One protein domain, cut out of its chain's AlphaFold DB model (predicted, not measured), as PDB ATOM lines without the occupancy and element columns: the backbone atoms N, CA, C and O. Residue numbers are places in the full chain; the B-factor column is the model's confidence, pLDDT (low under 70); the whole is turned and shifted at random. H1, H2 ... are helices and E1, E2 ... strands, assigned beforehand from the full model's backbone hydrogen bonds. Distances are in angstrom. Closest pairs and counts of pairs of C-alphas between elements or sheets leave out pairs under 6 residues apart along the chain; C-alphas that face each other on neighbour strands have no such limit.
ATOM      1  N   THR A  96      39.972 -16.742 -43.902       94.12
ATOM      2  CA  THR A  96      38.579 -16.359 -44.064       94.12
ATOM      3  C   THR A  96      37.812 -16.647 -42.787       94.12
ATOM      4  O   THR A  96      37.799 -17.776 -42.302       94.12
ATOM      5  N   LEU A  97      37.122 -15.641 -42.255       93.44
ATOM      6  CA  LEU A  97      36.192 -15.814 -41.143       93.44
ATOM      7  C   LEU A  97      34.760 -15.850 -41.672       93.44
ATOM      8  O   LEU A  97      34.263 -14.870 -42.227       93.44
ATOM      9  N   VAL A  98      34.081 -16.973 -41.460       94.38
ATOM     10  CA  VAL A  98      32.690 -17.183 -41.858       94.38
ATOM     11  C   VAL A  98      31.810 -17.138 -40.626       94.38
ATOM     12  O   VAL A  98      31.769 -18.065 -39.825       94.38
ATOM     13  N   LEU A  99      31.075 -16.049 -40.492       93.62
ATOM     14  CA  LEU A  99      30.058 -15.850 -39.478       93.62
ATOM     15  C   LEU A  99      28.703 -16.271 -40.039       93.62
ATOM     16  O   LEU A  99      28.234 -15.654 -40.990       93.62
ATOM     17  N   ILE A 100      28.057 -17.286 -39.464       92.62
ATOM     18  CA  ILE A 100      26.830 -17.853 -40.029       92.62
ATOM     19  C   ILE A 100      25.757 -18.157 -38.983       92.62
ATOM     20  O   ILE A 100      26.017 -18.707 -37.917       92.62
ATOM     21  N   ASN A 101      24.509 -17.835 -39.309       91.12
ATOM     22  CA  ASN A 101      23.324 -18.319 -38.608       91.12
ATOM     23  C   ASN A 101      22.266 -18.766 -39.633       91.12
ATOM     24  O   ASN A 101      22.558 -18.911 -40.817       91.12
ATOM     25  N   SER A 102      21.036 -19.050 -39.191       90.25
ATOM     26  CA  SER A 102      20.034 -19.659 -40.075       90.25
ATOM     27  C   SER A 102      19.631 -18.787 -41.262       90.25
ATOM     28  O   SER A 102      19.205 -19.352 -42.258       90.25
ATOM     29  N   ASN A 103      19.719 -17.459 -41.149       91.31
ATOM     30  CA  ASN A 103      19.158 -16.506 -42.113       91.31
ATOM     31  C   ASN A 103      20.118 -15.367 -42.505       91.31
ATOM     32  O   ASN A 103      19.738 -14.453 -43.233       91.31
ATOM     33  N   SER A 104      21.346 -15.376 -41.997       93.38
ATOM     34  CA  SER A 104      22.362 -14.377 -42.297       93.38
ATOM     35  C   SER A 104      23.764 -14.968 -42.229       93.38
ATOM     36  O   SER A 104      24.044 -15.881 -41.450       93.38
ATOM     37  N   ALA A 105      24.646 -14.412 -43.051       93.75
ATOM     38  CA  ALA A 105      26.056 -14.732 -43.068       93.75
ATOM     39  C   ALA A 105      26.884 -13.462 -43.289       93.75
ATOM     40  O   ALA A 105      26.476 -12.542 -44.006       93.75
ATOM     41  N   LYS A 106      28.061 -13.415 -42.673       93.44
ATOM     42  CA  LYS A 106      29.116 -12.451 -42.974       93.44
ATOM     43  C   LYS A 106      30.391 -13.235 -43.260       93.44
ATOM     44  O   LYS A 106      30.772 -14.087 -42.468       93.44
ATOM     45  N   ILE A 107      31.033 -12.949 -44.380       93.62
ATOM     46  CA  ILE A 107      32.306 -13.550 -44.763       93.62
ATOM     47  C   ILE A 107      33.337 -12.432 -44.755       93.62
ATOM     48  O   ILE A 107      33.144 -11.420 -45.433       93.62
ATOM     49  N   PHE A 108      34.400 -12.608 -43.984       91.75
ATOM     50  CA  PHE A 108      35.524 -11.688 -43.927       91.75
ATOM     51  C   PHE A 108      36.737 -12.361 -44.541       91.75
ATOM     52  O   PHE A 108      37.051 -13.491 -44.175       91.75
ATOM     53  N   SER A 109      37.423 -11.646 -45.421       90.62
ATOM     54  CA  SER A 109      38.790 -11.968 -45.818       90.62
ATOM     55  C   SER A 109      39.726 -11.183 -44.912       90.62
ATOM     56  O   SER A 109      39.623  -9.952 -44.847       90.62
ATOM     57  N   ILE A 110      40.570 -11.880 -44.151       86.62
ATOM     58  CA  ILE A 110      41.545 -11.273 -43.252       86.62
ATOM     59  C   ILE A 110      42.939 -11.539 -43.800       86.62
ATOM     60  O   ILE A 110      43.315 -12.681 -44.042       86.62
ATOM     61  N   SER A 111      43.727 -10.480 -43.927       80.56
ATOM     62  CA  SER A 111      45.120 -10.525 -44.354       80.56
ATOM     63  C   SER A 111      45.927  -9.557 -43.505       80.56
ATOM     64  O   SER A 111      45.484  -8.437 -43.232       80.56
ATOM     65  N   VAL A 112      47.102  -9.982 -43.029       73.31
ATOM     66  CA  VAL A 112      48.011  -9.132 -42.236       73.31
ATOM     67  C   VAL A 112      47.291  -8.470 -41.040       73.31
ATOM     68  O   VAL A 112      47.403  -7.268 -40.775       73.31
ATOM     69  N   GLY A 113      46.462  -9.256 -40.344       67.88
ATOM     70  CA  GLY A 113      45.706  -8.813 -39.166       67.88
ATOM     71  C   GLY A 113      44.601  -7.785 -39.449       67.88
ATOM     72  O   GLY A 113      44.134  -7.116 -38.524       67.88
ATOM     73  N   LYS A 114      44.181  -7.625 -40.709       71.44
ATOM     74  CA  LYS A 114      43.138  -6.684 -41.130       71.44
ATOM     75  C   LYS A 114      42.102  -7.333 -42.021       71.44
ATOM     76  O   LYS A 114      42.419  -8.197 -42.822       71.44
ATOM     77  N   ILE A 115      40.879  -6.830 -41.930       81.31
ATOM     78  CA  ILE A 115      39.815  -7.160 -42.873       81.31
ATOM     79  C   ILE A 115      40.130  -6.474 -44.209       81.31
ATOM     80  O   ILE A 115      40.176  -5.244 -44.264       81.31
ATOM     81  N   GLU A 116      40.334  -7.256 -45.264       79.94
ATOM     82  CA  GLU A 116      40.467  -6.755 -46.636       79.94
ATOM     83  C   GLU A 116      39.103  -6.615 -47.303       79.94
ATOM     84  O   GLU A 116      38.793  -5.580 -47.896       79.94
ATOM     85  N   THR A 117      38.259  -7.640 -47.174       83.25
ATOM     86  CA  THR A 117      36.925  -7.649 -47.777       83.25
ATOM     87  C   THR A 117      35.874  -8.165 -46.806       83.25
ATOM     88  O   THR A 117      36.147  -8.917 -45.868       83.25
ATOM     89  N   THR A 118      34.635  -7.718 -47.005       90.12
ATOM     90  CA  THR A 118      33.477  -8.185 -46.241       90.12
ATOM     91  C   THR A 118      32.305  -8.414 -47.181       90.12
ATOM     92  O   THR A 118      31.843  -7.484 -47.839       90.12
ATOM     93  N   LYS A 119      31.771  -9.635 -47.188       92.62
ATOM     94  CA  LYS A 119      30.539  -9.989 -47.898       92.62
ATOM     95  C   LYS A 119      29.441 -10.288 -46.888       92.62
ATOM     96  O   LYS A 119      29.610 -11.132 -46.014       92.62
ATOM     97  N   LYS A 120      28.309  -9.590 -46.994       94.25
ATOM     98  CA  LYS A 120      27.137  -9.789 -46.129       94.25
ATOM     99  C   LYS A 120      26.019 -10.419 -46.947       94.25
ATOM    100  O   LYS A 120      25.717  -9.943 -48.035       94.25
ATOM    101  N   MET A 121      25.404 -11.464 -46.411       94.69
ATOM    102  CA  MET A 121      24.301 -12.186 -47.038       94.69
ATOM    103  C   MET A 121      23.174 -12.331 -46.020       94.69
ATOM    104  O   MET A 121      23.423 -12.596 -44.843       94.69
ATOM    105  N   LYS A 122      21.934 -12.121 -46.453       93.94
ATOM    106  CA  LYS A 122      20.735 -12.267 -45.627       93.94
ATOM    107  C   LYS A 122      19.610 -12.839 -46.472       93.94
ATOM    108  O   LYS A 122      19.535 -12.555 -47.661       93.94
ATOM    109  N   THR A 123      18.741 -13.602 -45.833       92.75
ATOM    110  CA  THR A 123      17.521 -14.132 -46.430       92.75
ATOM    111  C   THR A 123      16.385 -14.059 -45.414       92.75
ATOM    112  O   THR A 123      16.616 -14.122 -44.202       92.75
ATOM    113  N   ASP A 124      15.152 -13.940 -45.890       88.88
ATOM    114  CA  ASP A 124      13.982 -13.932 -45.024       88.88
ATOM    115  C   ASP A 124      13.500 -15.360 -44.785       88.88
ATOM    116  O   ASP A 124      13.034 -16.061 -45.684       88.88
ATOM    117  N   ILE A 125      13.607 -15.809 -43.535       85.31
ATOM    118  CA  ILE A 125      13.181 -17.148 -43.128       85.31
ATOM    119  C   ILE A 125      12.054 -17.029 -42.123       85.31
ATOM    120  O   ILE A 125      12.203 -16.425 -41.061       85.31
ATOM    121  N   ILE A 126      10.941 -17.688 -42.439       78.38
ATOM    122  CA  ILE A 126       9.753 -17.750 -41.588       78.38
ATOM    123  C   ILE A 126      10.148 -18.214 -40.185       78.38
ATOM    124  O   ILE A 126      10.734 -19.291 -40.017       78.38
ATOM    125  N   ASN A 127       9.807 -17.410 -39.175       75.81
ATOM    126  CA  ASN A 127      10.093 -17.684 -37.771       75.81
ATOM    127  C   ASN A 127       9.409 -18.961 -37.262       75.81
ATOM    128  O   ASN A 127       8.451 -19.472 -37.838       75.81
ATOM    129  N   ARG A 128       9.947 -19.539 -36.181       71.00
ATOM    130  CA  ARG A 128       9.421 -20.791 -35.639       71.00
ATOM    131  C   ARG A 128       8.139 -20.462 -34.882       71.00
ATOM    132  O   ARG A 128       8.196 -19.876 -33.807       71.00
ATOM    133  N   HIS A 129       6.992 -20.851 -35.424       66.19
ATOM    134  CA  HIS A 129       5.723 -20.717 -34.716       66.19
ATOM    135  C   HIS A 129       5.576 -21.848 -33.687       66.19
ATOM    136  O   HIS A 129       5.741 -23.023 -34.018       66.19
ATOM    137  N   LYS A 130       5.299 -21.488 -32.425       57.91
ATOM    138  CA  LYS A 130       5.088 -22.432 -31.308       57.91
ATOM    139  C   LYS A 130       3.678 -23.045 -31.269       57.91
ATOM    140  O   LYS A 130       3.486 -24.026 -30.562       57.91
ATOM    141  N   LYS A 131       2.698 -22.485 -31.987       62.66
ATOM    142  CA  LYS A 131       1.310 -22.981 -31.969       62.66
ATOM    143  C   LYS A 131       1.188 -24.212 -32.877       62.66
ATOM    144  O   LYS A 131       1.525 -24.134 -34.053       62.66
ATOM    145  N   GLY A 132       0.781 -25.349 -32.309       63.94
ATOM    146  CA  GLY A 132       0.606 -26.615 -33.028       63.94
ATOM    147  C   GLY A 132      -0.585 -26.594 -33.990       63.94
ATOM    148  O   GLY A 132      -1.521 -25.819 -33.817       63.94
ATOM    149  N   GLY A 133      -0.536 -27.447 -35.014       78.69
ATOM    150  CA  GLY A 133      -1.599 -27.610 -36.005       78.69
ATOM    151  C   GLY A 133      -1.205 -28.589 -37.113       78.69
ATOM    152  O   GLY A 133      -0.021 -28.877 -37.304       78.69
ATOM    153  N   TRP A 134      -2.189 -29.082 -37.867       74.31
ATOM    154  CA  TRP A 134      -2.013 -30.076 -38.940       74.31
ATOM    155  C   TRP A 134      -1.012 -29.646 -40.032       74.31
ATOM    156  O   TRP A 134      -0.359 -30.476 -40.659       74.31
ATOM    157  N   SER A 135      -0.813 -28.339 -40.223       80.25
ATOM    158  CA  SER A 135       0.129 -27.762 -41.191       80.25
ATOM    159  C   SER A 135       1.559 -27.566 -40.656       80.25
ATOM    160  O   SER A 135       2.459 -27.222 -41.429       80.25
ATOM    161  N   GLN A 136       1.820 -27.828 -39.369       82.75
ATOM    162  CA  GLN A 136       3.114 -27.562 -38.723       82.75
ATOM    163  C   GLN A 136       4.273 -28.336 -39.371       82.75
ATOM    164  O   GLN A 136       5.364 -27.792 -39.563       82.75
ATOM    165  N   ALA A 137       4.047 -29.595 -39.764       84.44
ATOM    166  CA  ALA A 137       5.049 -30.408 -40.453       84.44
ATOM    167  C   ALA A 137       5.446 -29.801 -41.812       84.44
ATOM    168  O   ALA A 137       6.635 -29.713 -42.135       84.44
ATOM    169  N   ARG A 138       4.464 -29.302 -42.578       85.19
ATOM    170  CA  ARG A 138       4.684 -28.626 -43.866       85.19
ATOM    171  C   ARG A 138       5.505 -27.349 -43.688       85.19
ATOM    172  O   ARG A 138       6.489 -27.168 -44.404       85.19
ATOM    173  N   PHE A 139       5.154 -26.498 -42.723       84.94
ATOM    174  CA  PHE A 139       5.898 -25.261 -42.452       84.94
ATOM    175  C   PHE A 139       7.335 -25.528 -41.992       84.94
ATOM    176  O   PHE A 139       8.264 -24.881 -42.473       84.94
ATOM    177  N   ASN A 140       7.546 -26.535 -41.141       86.25
ATOM    178  CA  ASN A 140       8.890 -26.950 -40.738       86.25
ATOM    179  C   ASN A 140       9.730 -27.431 -41.929       86.25
ATOM    180  O   ASN A 140      10.918 -27.111 -42.002       86.25
ATOM    181  N   ARG A 141       9.134 -28.173 -42.874       87.31
ATOM    182  CA  ARG A 141       9.815 -28.615 -44.101       87.31
ATOM    183  C   ARG A 141      10.214 -27.433 -44.981       87.31
ATOM    184  O   ARG A 141      11.372 -27.356 -45.379       87.31
ATOM    185  N   LEU A 142       9.293 -26.497 -45.225       88.81
ATOM    186  CA  LEU A 142       9.569 -25.280 -46.000       88.81
ATOM    187  C   LEU A 142      10.699 -24.461 -45.366       88.81
ATOM    188  O   LEU A 142      11.658 -24.105 -46.044       88.81
ATOM    189  N   ARG A 143      10.651 -24.261 -44.043       89.38
ATOM    190  CA  ARG A 143      11.711 -23.572 -43.296       89.38
ATOM    191  C   ARG A 143      13.061 -24.282 -43.425       89.38
ATOM    192  O   ARG A 143      14.069 -23.635 -43.682       89.38
ATOM    193  N   LYS A 144      13.107 -25.608 -43.246       90.19
ATOM    194  CA  LYS A 144      14.350 -26.390 -43.392       90.19
ATOM    195  C   LYS A 144      14.922 -26.314 -44.809       90.19
ATOM    196  O   LYS A 144      16.144 -26.348 -44.932       90.19
ATOM    197  N   GLY A 145      14.060 -26.251 -45.826       92.19
ATOM    198  CA  GLY A 145      14.441 -26.067 -47.225       92.19
ATOM    199  C   GLY A 145      15.043 -24.687 -47.479       92.19
ATOM    200  O   GLY A 145      16.142 -24.610 -48.014       92.19
ATOM    201  N   ALA A 146      14.391 -23.625 -46.996       93.25
ATOM    202  CA  ALA A 146      14.886 -22.252 -47.115       93.25
ATOM    203  C   ALA A 146      16.254 -22.061 -46.441       93.25
ATOM    204  O   ALA A 146      17.160 -21.492 -47.039       93.25
ATOM    205  N   ILE A 147      16.436 -22.616 -45.233       92.94
ATOM    206  CA  ILE A 147      17.745 -22.606 -44.558       92.94
ATOM    207  C   ILE A 147      18.789 -23.320 -45.422       92.94
ATOM    208  O   ILE A 147      19.872 -22.790 -45.617       92.94
ATOM    209  N   ASN A 148      18.478 -24.503 -45.962       94.62
ATOM    210  CA  ASN A 148      19.422 -25.233 -46.814       94.62
ATOM    211  C   ASN A 148      19.821 -24.450 -48.064       94.62
ATOM    212  O   ASN A 148      21.004 -24.399 -48.372       94.62
ATOM    213  N   ALA A 149      18.853 -23.852 -48.759       95.38
ATOM    214  CA  ALA A 149      19.118 -23.049 -49.947       95.38
ATOM    215  C   ALA A 149      20.064 -21.886 -49.620       95.38
ATOM    216  O   ALA A 149      21.082 -21.719 -50.284       95.38
ATOM    217  N   PHE A 150      19.795 -21.172 -48.525       95.94
ATOM    218  CA  PHE A 150      20.657 -20.091 -48.065       95.94
ATOM    219  C   PHE A 150      22.075 -20.560 -47.723       95.94
ATOM    220  O   PHE A 150      23.048 -19.944 -48.144       95.94
ATOM    221  N   LEU A 151      22.217 -21.667 -46.989       95.44
ATOM    222  CA  LEU A 151      23.539 -22.211 -46.676       95.44
ATOM    223  C   LEU A 151      24.305 -22.590 -47.952       95.44
ATOM    224  O   LEU A 151      25.496 -22.306 -48.037       95.44
ATOM    225  N   SER A 152      23.633 -23.160 -48.957       95.75
ATOM    226  CA  SER A 152      24.242 -23.467 -50.256       95.75
ATOM    227  C   SER A 152      24.702 -22.214 -51.008       95.75
ATOM    228  O   SER A 152      25.778 -22.226 -51.599       95.75
ATOM    229  N   GLU A 153      23.949 -21.111 -50.954       95.88
ATOM    230  CA  GLU A 153      24.391 -19.827 -51.522       95.88
ATOM    231  C   GLU A 153      25.659 -19.306 -50.830       95.88
ATOM    232  O   GLU A 153      26.562 -18.780 -51.484       95.88
ATOM    233  N   VAL A 154      25.757 -19.473 -49.507       95.56
ATOM    234  CA  VAL A 154      26.963 -19.107 -48.749       95.56
ATOM    235  C   VAL A 154      28.145 -20.000 -49.140       95.56
ATOM    236  O   VAL A 154      29.254 -19.491 -49.291       95.56
ATOM    237  N   VAL A 155      27.929 -21.301 -49.364       95.69
ATOM    238  CA  VAL A 155      28.969 -22.210 -49.886       95.69
ATOM    239  C   VAL A 155      29.466 -21.738 -51.251       95.69
ATOM    240  O   VAL A 155      30.674 -21.695 -51.476       95.69
ATOM    241  N   GLU A 156      28.563 -21.335 -52.146       94.38
ATOM    242  CA  GLU A 156      28.940 -20.815 -53.463       94.38
ATOM    243  C   GLU A 156      29.783 -19.540 -53.345       94.38
ATOM    244  O   GLU A 156      30.786 -19.379 -54.035       94.38
ATOM    245  N   ALA A 157      29.437 -18.662 -52.401       92.75
ATOM    246  CA  ALA A 157      30.212 -17.459 -52.125       92.75
ATOM    247  C   ALA A 157      31.642 -17.741 -51.629       92.75
ATOM    248  O   ALA A 157      32.501 -16.885 -51.832       92.75
ATOM    249  N   LEU A 158      31.900 -18.901 -51.010       91.94
ATOM    250  CA  LEU A 158      33.238 -19.301 -50.557       91.94
ATOM    251  C   LEU A 158      34.109 -19.918 -51.653       91.94
ATOM    252  O   LEU A 158      35.318 -20.010 -51.470       91.94
ATOM    253  N   LYS A 159      33.546 -20.362 -52.782       87.12
ATOM    254  CA  LYS A 159      34.347 -21.016 -53.833       87.12
ATOM    255  C   LYS A 159      35.372 -20.087 -54.483       87.12
ATOM    256  O   LYS A 159      36.390 -20.568 -54.962       87.12
ATOM    257  N   ASN A 160      35.112 -18.782 -54.467       79.38
ATOM    258  CA  ASN A 160      35.974 -17.759 -55.064       79.38
ATOM    259  C   ASN A 160      36.999 -17.183 -54.072       79.38
ATOM    260  O   ASN A 160      37.506 -16.088 -54.292       79.38
ATOM    261  N   ILE A 161      37.221 -17.858 -52.944       80.00
ATOM    262  CA  ILE A 161      38.115 -17.406 -51.878       80.00
ATOM    263  C   ILE A 161      39.422 -18.196 -51.961       80.00
ATOM    264  O   ILE A 161      39.429 -19.432 -51.892       80.00
ATOM    265  N   ASP A 162      40.522 -17.464 -52.102       78.06
ATOM    266  CA  ASP A 162      41.855 -18.020 -52.347       78.06
ATOM    267  C   ASP A 162      42.563 -18.437 -51.050       78.06
ATOM    268  O   ASP A 162      43.458 -19.286 -51.068       78.06
ATOM    269  N   GLU A 163      42.143 -17.892 -49.907       79.62
ATOM    270  CA  GLU A 163      42.770 -18.113 -48.609       79.62
ATOM    271  C   GLU A 163      42.843 -19.602 -48.238       79.62
ATOM    272  O   GLU A 163      41.957 -20.415 -48.537       79.62
ATOM    273  N   LYS A 164      43.943 -19.973 -47.575       82.62
ATOM    274  CA  LYS A 164      44.246 -21.361 -47.194       82.62
ATOM    275  C   LYS A 164      43.528 -21.803 -45.923       82.62
ATOM    276  O   LYS A 164      43.360 -22.999 -45.712       82.62
ATOM    277  N   ASN A 165      43.118 -20.849 -45.094       90.44
ATOM    278  CA  ASN A 165      42.567 -21.089 -43.771       90.44
ATOM    279  C   ASN A 165      41.146 -20.536 -43.685       90.44
ATOM    280  O   ASN A 165      40.902 -19.389 -44.049       90.44
ATOM    281  N   ILE A 166      40.216 -21.330 -43.161       94.06
ATOM    282  CA  ILE A 166      38.828 -20.935 -42.915       94.06
ATOM    283  C   ILE A 166      38.512 -21.159 -41.437       94.06
ATOM    284  O   ILE A 166      38.751 -22.235 -40.895       94.06
ATOM    285  N   ILE A 167      37.936 -20.155 -40.785       94.19
ATOM    286  CA  ILE A 167      37.350 -20.275 -39.450       94.19
ATOM    287  C   ILE A 167      35.846 -20.085 -39.594       94.19
ATOM    288  O   ILE A 167      35.389 -19.090 -40.158       94.19
ATOM    289  N   VAL A 168      35.066 -21.036 -39.086       94.44
ATOM    290  CA  VAL A 168      33.600 -20.977 -39.137       94.44
ATOM    291  C   VAL A 168      33.067 -20.679 -37.745       94.44
ATOM    292  O   VAL A 168      33.381 -21.383 -36.796       94.44
ATOM    293  N   SER A 169      32.219 -19.666 -37.611       93.12
ATOM    294  CA  SER A 169      31.578 -19.310 -36.350       93.12
ATOM    295  C   SER A 169      30.077 -19.176 -36.515       93.12
ATOM    296  O   SER A 169      29.590 -18.566 -37.467       93.12
ATOM    297  N   GLY A 170      29.321 -19.710 -35.562       86.81
ATOM    298  CA  GLY A 170      27.870 -19.608 -35.601       86.81
ATOM    299  C   GLY A 170      27.162 -20.294 -34.436       86.81
ATOM    300  O   GLY A 170      27.655 -21.292 -33.898       86.81
ATOM    301  N   PRO A 171      25.974 -19.808 -34.042       79.88
ATOM    302  CA  PRO A 171      25.223 -20.409 -32.953       79.88
ATOM    303  C   PRO A 171      24.615 -21.764 -33.345       79.88
ATOM    304  O   PRO A 171      24.067 -21.949 -34.439       79.88
ATOM    305  N   GLY A 172      24.639 -22.696 -32.389       78.81
ATOM    306  CA  GLY A 172      23.917 -23.966 -32.454       78.81
ATOM    307  C   GLY A 172      24.351 -24.868 -33.611       78.81
ATOM    308  O   GLY A 172      25.530 -24.956 -33.947       78.81
ATOM    309  N   THR A 173      23.377 -25.550 -34.218       84.56
ATOM    310  CA  THR A 173      23.599 -26.595 -35.232       84.56
ATOM    311  C   THR A 173      23.745 -26.062 -36.659       84.56
ATOM    312  O   THR A 173      24.055 -26.831 -37.565       84.56
ATOM    313  N   THR A 174      23.496 -24.769 -36.899       88.00
ATOM    314  CA  THR A 174      23.509 -24.207 -38.261       88.00
ATOM    315  C   THR A 174      24.896 -24.280 -38.891       88.00
ATOM    316  O   THR A 174      25.015 -24.677 -40.045       88.00
ATOM    317  N   LYS A 175      25.941 -23.964 -38.119       90.81
ATOM    318  CA  LYS A 175      27.331 -24.071 -38.573       90.81
ATOM    319  C   LYS A 175      27.723 -25.504 -38.951       90.81
ATOM    320  O   LYS A 175      28.389 -25.691 -39.957       90.81
ATOM    321  N   ASN A 176      27.229 -26.516 -38.234       91.44
ATOM    322  CA  ASN A 176      27.527 -27.919 -38.541       91.44
ATOM    323  C   ASN A 176      26.891 -28.326 -39.873       91.44
ATOM    324  O   ASN A 176      27.558 -28.881 -40.737       91.44
ATOM    325  N   ARG A 177      25.624 -27.949 -40.086       92.38
ATOM    326  CA  ARG A 177      24.928 -28.187 -41.358       92.38
ATOM    327  C   ARG A 177      25.578 -27.443 -42.524       92.38
ATOM    328  O   ARG A 177      25.636 -27.962 -43.630       92.38
ATOM    329  N   PHE A 178      26.066 -26.230 -42.285       95.25
ATOM    330  CA  PHE A 178      26.842 -25.490 -43.271       95.25
ATOM    331  C   PHE A 178      28.126 -26.233 -43.646       95.25
ATOM    332  O   PHE A 178      28.399 -26.422 -44.827       95.25
ATOM    333  N   ILE A 179      28.867 -26.717 -42.646       94.50
ATOM    334  CA  ILE A 179      30.092 -27.486 -42.862       94.50
ATOM    335  C   ILE A 179      29.797 -28.763 -43.642       94.50
ATOM    336  O   ILE A 179      30.528 -29.068 -44.573       94.50
ATOM    337  N   GLU A 180      28.714 -29.482 -43.343       94.31
ATOM    338  CA  GLU A 180      28.308 -30.675 -44.099       94.31
ATOM    339  C   GLU A 180      28.151 -30.395 -45.602       94.31
ATOM    340  O   GLU A 180      28.589 -31.216 -46.413       94.31
ATOM    341  N   LEU A 181      27.617 -29.223 -45.967       95.19
ATOM    342  CA  LEU A 181      27.418 -28.788 -47.354       95.19
ATOM    343  C   LEU A 181      28.711 -28.359 -48.066       95.19
ATOM    344  O   LEU A 181      28.714 -28.253 -49.293       95.19
ATOM    345  N   LEU A 182      29.807 -28.115 -47.340       95.00
ATOM    346  CA  LEU A 182      31.062 -27.691 -47.959       95.00
ATOM    347  C   LEU A 182      31.676 -28.817 -48.817       95.00
ATOM    348  O   LEU A 182      31.756 -29.973 -48.377       95.00
ATOM    349  N   PRO A 183      32.188 -28.490 -50.019       94.00
ATOM    350  CA  PRO A 183      33.075 -29.371 -50.767       94.00
ATOM    351  C   PRO A 183      34.298 -29.765 -49.935       94.00
ATOM    352  O   PRO A 183      34.773 -28.976 -49.116       94.00
ATOM    353  N   LYS A 184      34.856 -30.956 -50.190       92.62
ATOM    354  CA  LYS A 184      36.033 -31.472 -49.468       92.62
ATOM    355  C   LYS A 184      37.194 -30.468 -49.448       92.62
ATOM    356  O   LYS A 184      37.736 -30.194 -48.390       92.62
ATOM    357  N   VAL A 185      37.468 -29.825 -50.585       91.50
ATOM    358  CA  VAL A 185      38.527 -28.810 -50.722       91.50
ATOM    359  C   VAL A 185      38.370 -27.647 -49.732       91.50
ATOM    360  O   VAL A 185      39.365 -27.148 -49.225       91.50
ATOM    361  N   LEU A 186      37.140 -27.213 -49.431       93.31
ATOM    362  CA  LEU A 186      36.903 -26.157 -48.441       93.31
ATOM    363  C   LEU A 186      36.904 -26.700 -47.008       93.31
ATOM    364  O   LEU A 186      37.337 -25.994 -46.102       93.31
ATOM    365  N   LYS A 187      36.453 -27.944 -46.793       93.38
ATOM    366  CA  LYS A 187      36.521 -28.609 -45.479       93.38
ATOM    367  C   LYS A 187      37.959 -28.770 -45.002       93.38
ATOM    368  O   LYS A 187      38.239 -28.473 -43.848       93.38
ATOM    369  N   ASP A 188      38.860 -29.165 -45.898       92.00
ATOM    370  CA  ASP A 188      40.280 -29.377 -45.591       92.00
ATOM    371  C   ASP A 188      41.000 -28.062 -45.217       92.00
ATOM    372  O   ASP A 188      42.041 -28.085 -44.563       92.00
ATOM    373  N   LYS A 189      40.426 -26.905 -45.581       92.12
ATOM    374  CA  LYS A 189      40.905 -25.569 -45.193       92.12
ATOM    375  C   LYS A 189      40.397 -25.109 -43.819       92.12
ATOM    376  O   LYS A 189      40.833 -24.059 -43.341       92.12
ATOM    377  N   ILE A 190      39.462 -25.820 -43.181       93.31
ATOM    378  CA  ILE A 190      38.906 -25.402 -41.886       93.31
ATOM    379  C   ILE A 190      39.960 -25.582 -40.794       93.31
ATOM    380  O   ILE A 190      40.408 -26.691 -40.523       93.31
ATOM    381  N   VAL A 191      40.323 -24.476 -40.146       91.50
ATOM    382  CA  VAL A 191      41.252 -24.466 -39.011       91.50
ATOM    383  C   VAL A 191      40.523 -24.727 -37.704       91.50
ATOM    384  O   VAL A 191      41.000 -25.506 -36.885       91.50
ATOM    385  N   ASP A 192      39.380 -24.070 -37.508       92.12
ATOM    386  CA  ASP A 192      38.604 -24.193 -36.280       92.12
ATOM    387  C   ASP A 192      37.128 -23.819 -36.488       92.12
ATOM    388  O   ASP A 192      36.750 -23.141 -37.455       92.12
ATOM    389  N   ILE A 193      36.296 -24.266 -35.550       91.62
ATOM    390  CA  ILE A 193      34.859 -24.033 -35.496       91.62
ATOM    391  C   ILE A 193      34.520 -23.405 -34.143       91.62
ATOM    392  O   ILE A 193      34.688 -24.020 -33.094       91.62
ATOM    393  N   VAL A 194      33.997 -22.181 -34.167       88.38
ATOM    394  CA  VAL A 194      33.836 -21.353 -32.970       88.38
ATOM    395  C   VAL A 194      32.360 -21.124 -32.620       88.38
ATOM    396  O   VAL A 194      31.534 -20.725 -33.445       88.38
ATOM    397  N   ASP A 195      32.026 -21.309 -31.344       84.69
ATOM    398  CA  ASP A 195      30.670 -21.139 -30.808       84.69
ATOM    399  C   ASP A 195      30.451 -19.713 -30.288       84.69
ATOM    400  O   ASP A 195      30.223 -19.484 -29.102       84.69
ATOM    401  N   ILE A 196      30.533 -18.724 -31.183       79.94
ATOM    402  CA  ILE A 196      30.301 -17.309 -30.856       79.94
ATOM    403  C   ILE A 196      29.154 -16.745 -31.708       79.94
ATOM    404  O   ILE A 196      28.977 -17.088 -32.881       79.94
ATOM    405  N   SER A 197      28.344 -15.876 -31.090       73.88
ATOM    406  CA  SER A 197      27.267 -15.150 -31.770       73.88
ATOM    407  C   SER A 197      27.816 -14.232 -32.865       73.88
ATOM    408  O   SER A 197      28.848 -13.587 -32.695       73.88
ATOM    409  N   ILE A 198      27.067 -14.091 -33.960       71.69
ATOM    410  CA  ILE A 198      27.385 -13.184 -35.075       71.69
ATOM    411  C   ILE A 198      27.416 -11.694 -34.690       71.69
ATOM    412  O   ILE A 198      27.876 -10.854 -35.466       71.69
ATOM    413  N   GLU A 199      26.905 -11.366 -33.506       76.19
ATOM    414  CA  GLU A 199      26.796 -10.000 -32.995       76.19
ATOM    415  C   GLU A 199      28.103  -9.491 -32.367       76.19
ATOM    416  O   GLU A 199      28.336  -8.285 -32.369       76.19
ATOM    417  N   ASP A 200      28.992 -10.381 -31.910       79.62
ATOM    418  CA  ASP A 200      30.261 -10.005 -31.266       79.62
ATOM    419  C   ASP A 200      31.460 -10.138 -32.226       79.62
ATOM    420  O   ASP A 200      32.393 -10.925 -32.038       79.62
ATOM    421  N   GLU A 201      31.404  -9.362 -33.313       79.94
ATOM    422  CA  GLU A 201      32.366  -9.396 -34.424       79.94
ATOM    423  C   GLU A 201      33.806  -9.107 -33.965       79.94
ATOM    424  O   GLU A 201      34.737  -9.822 -34.332       79.94
ATOM    425  N   ASN A 202      33.997  -8.108 -33.097       79.12
ATOM    426  CA  ASN A 202      35.323  -7.710 -32.616       79.12
ATOM    427  C   ASN A 202      35.986  -8.788 -31.752       79.12
ATOM    428  O   ASN A 202      37.186  -9.042 -31.895       79.12
ATOM    429  N   LYS A 203      35.233  -9.420 -30.842       81.62
ATOM    430  CA  LYS A 203      35.759 -10.513 -30.018       81.62
ATOM    431  C   LYS A 203      36.130 -11.708 -30.883       81.62
ATOM    432  O   LYS A 203      37.191 -12.299 -30.682       81.62
ATOM    433  N   LEU A 204      35.286 -12.035 -31.858       83.88
ATOM    434  CA  LEU A 204      35.532 -13.151 -32.755       83.88
ATOM    435  C   LEU A 204      36.751 -12.917 -33.649       83.88
ATOM    436  O   LEU A 204      37.563 -13.827 -33.792       83.88
ATOM    437  N   LEU A 205      36.929 -11.714 -34.199       82.06
ATOM    438  CA  LEU A 205      38.120 -11.371 -34.981       82.06
ATOM    439  C   LEU A 205      39.397 -11.550 -34.158       82.06
ATOM    440  O   LEU A 205      40.327 -12.214 -34.609       82.06
ATOM    441  N   LYS A 206      39.423 -11.033 -32.922       81.94
ATOM    442  CA  LYS A 206      40.566 -11.211 -32.011       81.94
ATOM    443  C   LYS A 206      40.846 -12.685 -31.725       81.94
ATOM    444  O   LYS A 206      41.996 -13.105 -31.792       81.94
ATOM    445  N   LYS A 207      39.805 -13.474 -31.437       85.44
ATOM    446  CA  LYS A 207      39.956 -14.912 -31.183       85.44
ATOM    447  C   LYS A 207      40.437 -15.663 -32.427       85.44
ATOM    448  O   LYS A 207      41.275 -16.543 -32.303       85.44
ATOM    449  N   SER A 208      39.953 -15.291 -33.608       85.62
ATOM    450  CA  SER A 208      40.342 -15.916 -34.877       85.62
ATOM    451  C   SER A 208      41.817 -15.672 -35.192       85.62
ATOM    452  O   SER A 208      42.532 -16.609 -35.519       85.62
ATOM    453  N   ILE A 209      42.295 -14.438 -34.996       82.00
ATOM    454  CA  ILE A 209      43.721 -14.096 -35.114       82.00
ATOM    455  C   ILE A 209      44.569 -14.947 -34.161       82.00
ATOM    456  O   ILE A 209      45.596 -15.485 -34.562       82.00
ATOM    457  N   GLN A 210      44.130 -15.095 -32.907       83.06
ATOM    458  CA  GLN A 210      44.832 -15.922 -31.928       83.06
ATOM    459  C   GLN A 210      44.910 -17.393 -32.372       83.06
ATOM    460  O   GLN A 210      45.975 -17.990 -32.277       83.06
ATOM    461  N   LEU A 211      43.814 -17.961 -32.886       86.31
ATOM    462  CA  LEU A 211      43.771 -19.354 -33.347       86.31
ATOM    463  C   LEU A 211      44.723 -19.615 -34.522       86.31
ATOM    464  O   LEU A 211      45.400 -20.640 -34.546       86.31
ATOM    465  N   ILE A 212      44.803 -18.684 -35.478       85.25
ATOM    466  CA  ILE A 212      45.760 -18.783 -36.589       85.25
ATOM    467  C   ILE A 212      47.199 -18.738 -36.068       85.25
ATOM    468  O   ILE A 212      47.993 -19.609 -36.410       85.25
ATOM    469  N   SER A 213      47.511 -17.810 -35.160       81.69
ATOM    470  CA  SER A 213      48.846 -17.716 -34.558       81.69
ATOM    471  C   SER A 213      49.234 -18.976 -33.765       81.69
ATOM    472  O   SER A 213      50.362 -19.457 -33.868       81.69
ATOM    473  N   GLU A 214      48.297 -19.566 -33.015       84.56
ATOM    474  CA  GLU A 214      48.504 -20.836 -32.302       84.56
ATOM    475  C   GLU A 214      48.769 -22.001 -33.273       84.56
ATOM    476  O   GLU A 214      49.648 -22.833 -33.022       84.56
ATOM    477  N   LYS A 215      48.057 -22.051 -34.409       85.12
ATOM    478  CA  LYS A 215      48.290 -23.040 -35.474       85.12
ATOM    479  C   LYS A 215      49.689 -22.899 -36.077       85.12
ATOM    480  O   LYS A 215      50.393 -23.903 -36.183       85.12
TER     481      LYS A 215
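This is residues 96 to 215 of the 266 residues of an uncharacterized protein of Thermoplasmatales archaeon SG8-52-2 (UniProt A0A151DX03). A twisted sheet of five strands is covered by H1 and H2 on one face and H4 on the other, making three layers. Residues 130 to 135, in the link before the long H1, stick out at one end. The printed part has 120 residues, with four named helices and five named strands, in the order E1 E2 E3 H1 E4 H2 H3 E5 H4. The sheet, E3 E2 E1 E4 E5, is mixed, as is the class, helices and strands. The whole is compact, with a radius of gyration of the C-alphas of 15.5 A, and elongated, 54 by 27 by 22 A.

The strands are E3, residues 114 to 122, E2, 104 to 111, E1, 96 to 100, E4, 165 to 169, and E5, 190 to 194. E3 bends by 57 degrees at residue 117. The helices are H1, residues 136 to 158, 33.4 A from first to last C-alpha, H2, 174 to 181, H3, 184 to 187, and H4, 201 to 215, 21.0 A. C-alpha 96 is at (38.579, -16.359, -44.064) and C-alpha 215 at (48.290, -23.040, -35.474).

E1 E2 E3 form a meander, each strand the antiparallel neighbour of the one before, with N 99 and O 106 at 2.8 A and N 107 and O 119 at 2.8 A. E4 is parallel to E1 (N 98 and O 167, 2.8 A) and to E5 (N 191 and O 166, 2.8 A). E3, H1, E4 are a split strand-helix-strand unit, its two parallel strands not neighbours, and E4, H2 H3, E5 an unsplit one, its strands neighbours; both crossovers are right-handed. H1 runs along the strands at a height over the sheet of 9.5 A. With residues 151 to 155 alone it touches H2 at a steep tilt of 65 degrees, the closest C-alphas being those of Leu 151 and Phe 178, 5.8 A. H3 is only just not on the sheet, with 4 pairs of C-alphas within 10 A. In H1, H2 and H4 every O i to N i+4 pair is within hydrogen-bond range; H3 is too short for one.

The C-alphas farthest apart, of Val 112 and Trp 134, are 54.3 A apart. The printed part has no cut. The link from E3 to H1 is long. Residues 113 and 129 to 132 have pLDDT under 70.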